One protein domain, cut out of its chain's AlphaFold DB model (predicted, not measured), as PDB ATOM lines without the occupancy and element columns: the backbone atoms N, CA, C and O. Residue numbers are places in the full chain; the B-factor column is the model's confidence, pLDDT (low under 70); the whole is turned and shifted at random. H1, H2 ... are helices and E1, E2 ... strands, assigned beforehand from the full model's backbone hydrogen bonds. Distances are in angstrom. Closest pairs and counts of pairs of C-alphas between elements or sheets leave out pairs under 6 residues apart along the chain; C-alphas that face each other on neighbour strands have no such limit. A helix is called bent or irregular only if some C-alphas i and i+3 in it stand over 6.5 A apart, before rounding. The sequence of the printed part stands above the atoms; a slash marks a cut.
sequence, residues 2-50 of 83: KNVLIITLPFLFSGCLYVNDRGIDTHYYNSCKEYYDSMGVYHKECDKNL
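Overview. This is residues 2 to 50 of the 83 residues of an uncharacterized protein of Sulfurospirillum sp. UBA11407 (UniProt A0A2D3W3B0). This is a long, thin rod in which the parts follow one another along one axis: the helix H1 sticks out at one end, a small hairpin of E1 and E2 is near the middle, and a longer hairpin of E3 and E4 makes the other end. After E4, residues 47 to 50 run back toward the small hairpin. The printed part has 49 residues, with one named helix and four named strands in the order H1, E1, E2, E3, E4; the class is mixed, helices and strands. Each hairpin is an antiparallel sheet of two strands. The whole is extended, with a radius of gyration of the C-alphas of 17.6 A and spans of 62 by 12 by 11 A.

Arrangement. Residues 2 to 14 stand free, of which 2 to 12 belong to H1. In H1, 5 of 7 O i to N i+4 pairs are within hydrogen-bond range. A tight link of 5 residues joins H1 to E1, residues 18 to 20. E1 and E2, residues 23 to 25, form an antiparallel hairpin at 145 degrees between directions; N 18 and O 25 are within hydrogen-bond range at 2.8 A. H1 and E2 are apart. E3, residues 32 to 36, and E4, residues 42 to 46, form an antiparallel hairpin at 162 degrees, with N 33 and O 45 at 2.7 A and N 43 and O 35 at 2.8 A. E2 and E3 are apart, and so are E1 and E4.

Along the chain. H1 begins at C-alpha 2 (11.907, -35.632, 46.366) and measures 15.5 A; it is irregular, but only just, as C-alphas 7 and 10 are 6.9 A apart. E1 and E2 have three residues each. E3 measures 13.3 A, and E4, 13.4 A long, ends at C-alpha 46 (42.438, -49.396, 22.159).

Size, cuts and confidence. The C-alphas of Lys 2 and Met 39, the two farthest apart, are 61.8 A apart. The printed part has no cut and no long link. No printed residue is under 70 in pLDDT.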
ATOM      1  N   LYS A   2      10.519 -36.035  46.702       72.12
ATOM      2  CA  LYS A   2      11.907 -35.632  46.366       72.12
ATOM      3  C   LYS A   2      12.969 -36.735  46.559       72.12
ATOM      4  O   LYS A   2      13.812 -36.921  45.693       72.12
ATOM      5  N   ASN A   3      12.889 -37.502  47.648       85.06
ATOM      6  CA  ASN A   3      13.868 -38.560  47.945       85.06
ATOM      7  C   ASN A   3      13.766 -39.755  46.986       85.06
ATOM      8  O   ASN A   3      14.770 -40.402  46.719       85.06
ATOM      9  N   VAL A   4      12.574 -40.017  46.439       88.81
ATOM     10  CA  VAL A   4      12.381 -41.077  45.439       88.81
ATOM     11  C   VAL A   4      13.133 -40.713  44.162       88.81
ATOM     12  O   VAL A   4      13.866 -41.539  43.641       88.81
ATOM     13  N   LEU A   5      13.040 -39.451  43.730       86.31
ATOM     14  CA  LEU A   5      13.677 -38.969  42.503       86.31
ATOM     15  C   LEU A   5      15.210 -39.074  42.555       86.31
ATOM     16  O   LEU A   5      15.825 -39.474  41.573       86.31
ATOM     17  N   ILE A   6      15.816 -38.783  43.712       89.19
ATOM     18  CA  ILE A   6      17.268 -38.920  43.928       89.19
ATOM     19  C   ILE A   6      17.705 -40.384  43.811       89.19
ATOM     20  O   ILE A   6      18.717 -40.669  43.179       89.19
ATOM     21  N   ILE A   7      16.937 -41.310  44.389       89.06
ATOM     22  CA  ILE A   7      17.265 -42.741  44.365       89.06
ATOM     23  C   ILE A   7      17.052 -43.333  42.968       89.06
ATOM     24  O   ILE A   7      17.807 -44.209  42.563       89.06
ATOM     25  N   THR A   8      16.058 -42.860  42.211       88.69
ATOM     26  CA  THR A   8      15.759 -43.380  40.868       88.69
ATOM     27  C   THR A   8      16.661 -42.811  39.774       88.69
ATOM     28  O   THR A   8      16.791 -43.430  38.723       88.69
ATOM     29  N   LEU A   9      17.293 -41.654  39.996       86.19
ATOM     30  CA  LEU A   9      18.109 -40.968  38.987       86.19
ATOM     31  C   LEU A   9      19.255 -41.831  38.414       86.19
ATOM     32  O   LEU A   9      19.387 -41.865  37.194       86.19
ATOM     33  N   PRO A  10      20.042 -42.581  39.212       84.25
ATOM     34  CA  PRO A  10      21.114 -43.428  38.682       84.25
ATOM     35  C   PRO A  10      20.597 -44.552  37.777       84.25
ATOM     36  O   PRO A  10      21.243 -44.895  36.792       84.25
ATOM     37  N   PHE A  11      19.406 -45.087  38.068       84.69
ATOM     38  CA  PHE A  11      18.777 -46.133  37.258       84.69
ATOM     39  C   PHE A  11      18.313 -45.618  35.890       84.69
ATOM     40  O   PHE A  11      18.225 -46.394  34.949       84.69
ATOM     41  N   LEU A  12      18.048 -44.315  35.750       84.56
ATOM     42  CA  LEU A  12      17.713 -43.716  34.455       84.56
ATOM     43  C   LEU A  12      18.941 -43.572  33.544       84.56
ATOM     44  O   LEU A  12      18.795 -43.559  32.325       84.56
ATOM     45  N   PHE A  13      20.145 -43.502  34.118       80.44
ATOM     46  CA  PHE A  13      21.402 -43.376  33.375       80.44
ATOM     47  C   PHE A  13      22.155 -44.701  33.201       80.44
ATOM     48  O   PHE A  13      23.209 -44.722  32.564       80.44
ATOM     49  N   SER A  14      21.618 -45.824  33.691       78.38
ATOM     50  CA  SER A  14      22.277 -47.135  33.593       78.38
ATOM     51  C   SER A  14      22.397 -47.672  32.160       78.38
ATOM     52  O   SER A  14      23.067 -48.673  31.951       78.38
ATOM     53  N   GLY A  15      21.746 -47.039  31.176       79.56
ATOM     54  CA  GLY A  15      21.882 -47.363  29.749       79.56
ATOM     55  C   GLY A  15      22.876 -46.485  28.978       79.56
ATOM     56  O   GLY A  15      23.126 -46.747  27.804       79.56
ATOM     57  N   CYS A  16      23.422 -45.435  29.602       86.19
ATOM     58  CA  CYS A  16      24.393 -44.531  28.969       86.19
ATOM     59  C   CYS A  16      25.844 -44.879  29.317       86.19
ATOM     60  O   CYS A  16      26.756 -44.449  28.617       86.19
ATOM     61  N   LEU A  17      26.050 -45.619  30.407       90.25
ATOM     62  CA  LEU A  17      27.357 -46.056  30.875       90.25
ATOM     63  C   LEU A  17      27.393 -47.580  30.882       90.25
ATOM     64  O   LEU A  17      26.556 -48.228  31.508       90.25
ATOM     65  N   TYR A  18      28.388 -48.133  30.209       89.62
ATOM     66  CA  TYR A  18      28.657 -49.554  30.132       89.62
ATOM     67  C   TYR A  18      29.909 -49.884  30.929       89.62
ATOM     68  O   TYR A  18      30.887 -49.137  30.931       89.62
ATOM     69  N   VAL A  19      29.870 -51.033  31.595       91.12
ATOM     70  CA  VAL A  19      31.025 -51.608  32.279       91.12
ATOM     71  C   VAL A  19      31.598 -52.704  31.387       91.12
ATOM     72  O   VAL A  19      30.867 -53.609  30.987       91.12
ATOM     73  N   ASN A  20      32.888 -52.613  31.073       89.75
ATOM     74  CA  ASN A  20      33.635 -53.583  30.276       89.75
ATOM     75  C   ASN A  20      34.889 -54.063  31.034       89.75
ATOM     76  O   ASN A  20      35.176 -53.592  32.134       89.75
ATOM     77  N   ASP A  21      35.654 -54.987  30.448       90.25
ATOM     78  CA  ASP A  21      36.820 -55.611  31.103       90.25
ATOM     79  C   ASP A  21      37.908 -54.614  31.537       90.25
ATOM     80  O   ASP A  21      38.708 -54.897  32.429       90.25
ATOM     81  N   ARG A  22      37.951 -53.441  30.901       91.81
ATOM     82  CA  ARG A  22      38.939 -52.395  31.163       91.81
ATOM     83  C   ARG A  22      38.424 -51.325  32.122       91.81
ATOM     84  O   ARG A  22      39.231 -50.661  32.772       91.81
ATOM     85  N   GLY A  23      37.109 -51.130  32.226       93.75
ATOM     86  CA  GLY A  23      36.566 -49.986  32.949       93.75
ATOM     87  C   GLY A  23      35.123 -49.611  32.625       93.75
ATOM     88  O   GLY A  23      34.285 -50.469  32.353       93.75
ATOM     89  N   ILE A  24      34.838 -48.308  32.686       93.38
ATOM     90  CA  ILE A  24      33.526 -47.717  32.395       93.38
ATOM     91  C   ILE A  24      33.645 -46.808  31.174       93.38
ATOM     92  O   ILE A  24      34.504 -45.926  31.150       93.38
ATOM     93  N   ASP A  25      32.765 -46.982  30.191       93.31
ATOM     94  CA  ASP A  25      32.697 -46.134  28.998       93.31
ATOM     95  C   ASP A  25      31.253 -45.970  28.486       93.31
ATOM     96  O   ASP A  25      30.319 -46.597  28.977       93.31
ATOM     97  N   THR A  26      31.049 -45.095  27.506       91.12
ATOM     98  CA  THR A  26      29.780 -44.909  26.783       91.12
ATOM     99  C   THR A  26      29.485 -46.011  25.763       91.12
ATOM    100  O   THR A  26      28.345 -46.127  25.310       91.12
ATOM    101  N   HIS A  27      30.471 -46.853  25.435       88.75
ATOM    102  CA  HIS A  27      30.321 -47.995  24.537       88.75
ATOM    103  C   HIS A  27      30.628 -49.300  25.269       88.75
ATOM    104  O   HIS A  27      31.559 -49.395  26.066       88.75
ATOM    105  N   TYR A  28      29.850 -50.342  24.972       85.12
ATOM    106  CA  TYR A  28      30.080 -51.660  25.561       85.12
ATOM    107  C   TYR A  28      31.388 -52.298  25.063       85.12
ATOM    108  O   TYR A  28      32.138 -52.883  25.842       85.12
ATOM    109  N   TYR A  29      31.681 -52.156  23.767       85.75
ATOM    110  CA  TYR A  29      32.907 -52.664  23.154       85.75
ATOM    111  C   TYR A  29      33.923 -51.545  22.961       85.75
ATOM    112  O   TYR A  29      33.586 -50.462  22.492       85.75
ATOM    113  N   ASN A  30      35.181 -51.848  23.271       85.56
ATOM    114  CA  ASN A  30      36.293 -50.946  23.012       85.56
ATOM    115  C   ASN A  30      36.601 -50.909  21.511       85.56
ATOM    116  O   ASN A  30      36.794 -51.960  20.891       85.56
ATOM    117  N   SER A  31      36.723 -49.709  20.948       86.00
ATOM    118  CA  SER A  31      37.269 -49.507  19.606       86.00
ATOM    119  C   SER A  31      38.774 -49.768  19.638       86.00
ATOM    120  O   SER A  31      39.567 -48.900  19.999       86.00
ATOM    121  N   CYS A  32      39.167 -50.999  19.315       89.94
ATOM    122  CA  CYS A  32      40.567 -51.390  19.221       89.94
ATOM    123  C   CYS A  32      41.010 -51.450  17.758       89.94
ATOM    124  O   CYS A  32      40.352 -52.070  16.923       89.94
ATOM    125  N   LYS A  33      42.147 -50.830  17.460       92.56
ATOM    126  CA  LYS A  33      42.868 -50.957  16.199       92.56
ATOM    127  C   LYS A  33      43.901 -52.064  16.349       92.56
ATOM    128  O   LYS A  33      44.783 -51.996  17.202       92.56
ATOM    129  N   GLU A  34      43.767 -53.080  15.510       94.81
ATOM    130  CA  GLU A  34      44.669 -54.227  15.457       94.81
ATOM    131  C   GLU A  34      45.446 -54.159  14.139       94.81
ATOM    132  O   GLU A  34      44.845 -54.062  13.067       94.81
ATOM    133  N   TYR A  35      46.778 -54.145  14.206       95.62
ATOM    134  CA  TYR A  35      47.638 -54.060  13.023       95.62
ATOM    135  C   TYR A  35      48.997 -54.727  13.255       95.62
ATOM    136  O   TYR A  35      49.408 -54.968  14.388       95.62
ATOM    137  N   TYR A  36      49.699 -55.015  12.158       97.38
ATOM    138  CA  TYR A  36      51.093 -55.454  12.177       97.38
ATOM    139  C   TYR A  36      51.992 -54.299  11.740       97.38
ATOM    140  O   TYR A  36      51.665 -53.598  10.780       97.38
ATOM    141  N   ASP A  37      53.104 -54.084  12.436       96.06
ATOM    142  CA  ASP A  37      54.088 -53.083  12.020       96.06
ATOM    143  C   ASP A  37      54.952 -53.567  10.838       96.06
ATOM    144  O   ASP A  37      54.803 -54.680  10.330       96.06
ATOM    145  N   SER A  38      55.880 -52.721  10.382       96.50
ATOM    146  CA  SER A  38      56.790 -53.046   9.274       96.50
ATOM    147  C   SER A  38      57.734 -54.219   9.566       96.50
ATOM    148  O   SER A  38      58.318 -54.767   8.632       96.50
ATOM    149  N   MET A  39      57.882 -54.613  10.832       97.38
ATOM    150  CA  MET A  39      58.661 -55.769  11.273       97.38
ATOM    151  C   MET A  39      57.791 -57.028  11.427       97.38
ATOM    152  O   MET A  39      58.317 -58.099  11.727       97.38
ATOM    153  N   GLY A  40      56.474 -56.922  11.211       96.44
ATOM    154  CA  GLY A  40      55.519 -58.013  11.385       96.44
ATOM    155  C   GLY A  40      55.130 -58.269  12.844       96.44
ATOM    156  O   GLY A  40      54.617 -59.347  13.146       96.44
ATOM    157  N   VAL A  41      55.360 -57.322  13.761       97.56
ATOM    158  CA  VAL A  41      54.939 -57.441  15.167       97.56
ATOM    159  C   VAL A  41      53.480 -57.010  15.305       97.56
ATOM    160  O   VAL A  41      53.079 -55.984  14.758       97.56
ATOM    161  N   TYR A  42      52.683 -57.807  16.022       96.69
ATOM    162  CA  TYR A  42      51.271 -57.531  16.283       96.69
ATOM    163  C   TYR A  42      51.096 -56.451  17.356       96.69
ATOM    164  O   TYR A  42      51.633 -56.579  18.458       96.69
ATOM    165  N   HIS A  43      50.270 -55.451  17.056       95.62
ATOM    166  CA  HIS A  43      49.886 -54.377  17.966       95.62
ATOM    167  C   HIS A  43      48.365 -54.313  18.100       95.62
ATOM    168  O   HIS A  43      47.631 -54.448  17.118       95.62
ATOM    169  N   LYS A  44      47.897 -54.081  19.330       93.38
ATOM    170  CA  LYS A  44      46.493 -53.811  19.646       93.38
ATOM    171  C   LYS A  44      46.414 -52.541  20.472       93.38
ATOM    172  O   LYS A  44      46.741 -52.540  21.657       93.38
ATOM    173  N   GLU A  45      45.956 -51.477  19.837       91.31
ATOM    174  CA  GLU A  45      45.753 -50.183  20.471       91.31
ATOM    175  C   GLU A  45      44.265 -49.961  20.658       91.31
ATOM    176  O   GLU A  45      43.495 -50.082  19.712       91.31
ATOM    177  N   CYS A  46      43.840 -49.642  21.871       89.38
ATOM    178  CA  CYS A  46      42.438 -49.396  22.159       89.38
ATOM    179  C   CYS A  46      42.270 -47.986  22.707       89.38
ATOM    180  O   CYS A  46      43.090 -47.534  23.512       89.38
ATOM    181  N   ASP A  47      41.178 -47.326  22.324       90.44
ATOM    182  CA  ASP A  47      40.810 -46.038  22.905       90.44
ATOM    183  C   ASP A  47      40.675 -46.156  24.432       90.44
ATOM    184  O   ASP A  47      40.433 -47.241  24.980       90.44
ATOM    185  N   LYS A  48      40.899 -45.050  25.142       91.44
ATOM    186  CA  LYS A  48      40.744 -45.018  26.599       91.44
ATOM    187  C   LYS A  48      39.267 -45.006  26.979       91.44
ATOM    188  O   LYS A  48      38.489 -44.256  26.396       91.44
ATOM    189  N   ASN A  49      38.926 -45.771  28.008       93.81
ATOM    190  CA  ASN A  49      37.638 -45.653  28.683       93.81
ATOM    191  C   ASN A  49      37.512 -44.297  29.409       93.81
ATOM    192  O   ASN A  49      38.518 -43.656  29.723       93.81
ATOM    193  N   LEU A  50      36.283 -43.896  29.764       93.81
ATOM    194  CA  LEU A  50      36.050 -42.748  30.659       93.81
ATOM    195  C   LEU A  50      36.725 -42.945  32.021       93.81
ATOM    196  O   LEU A  50      37.203 -41.990  32.631       93.81
TER     197      LEU A  50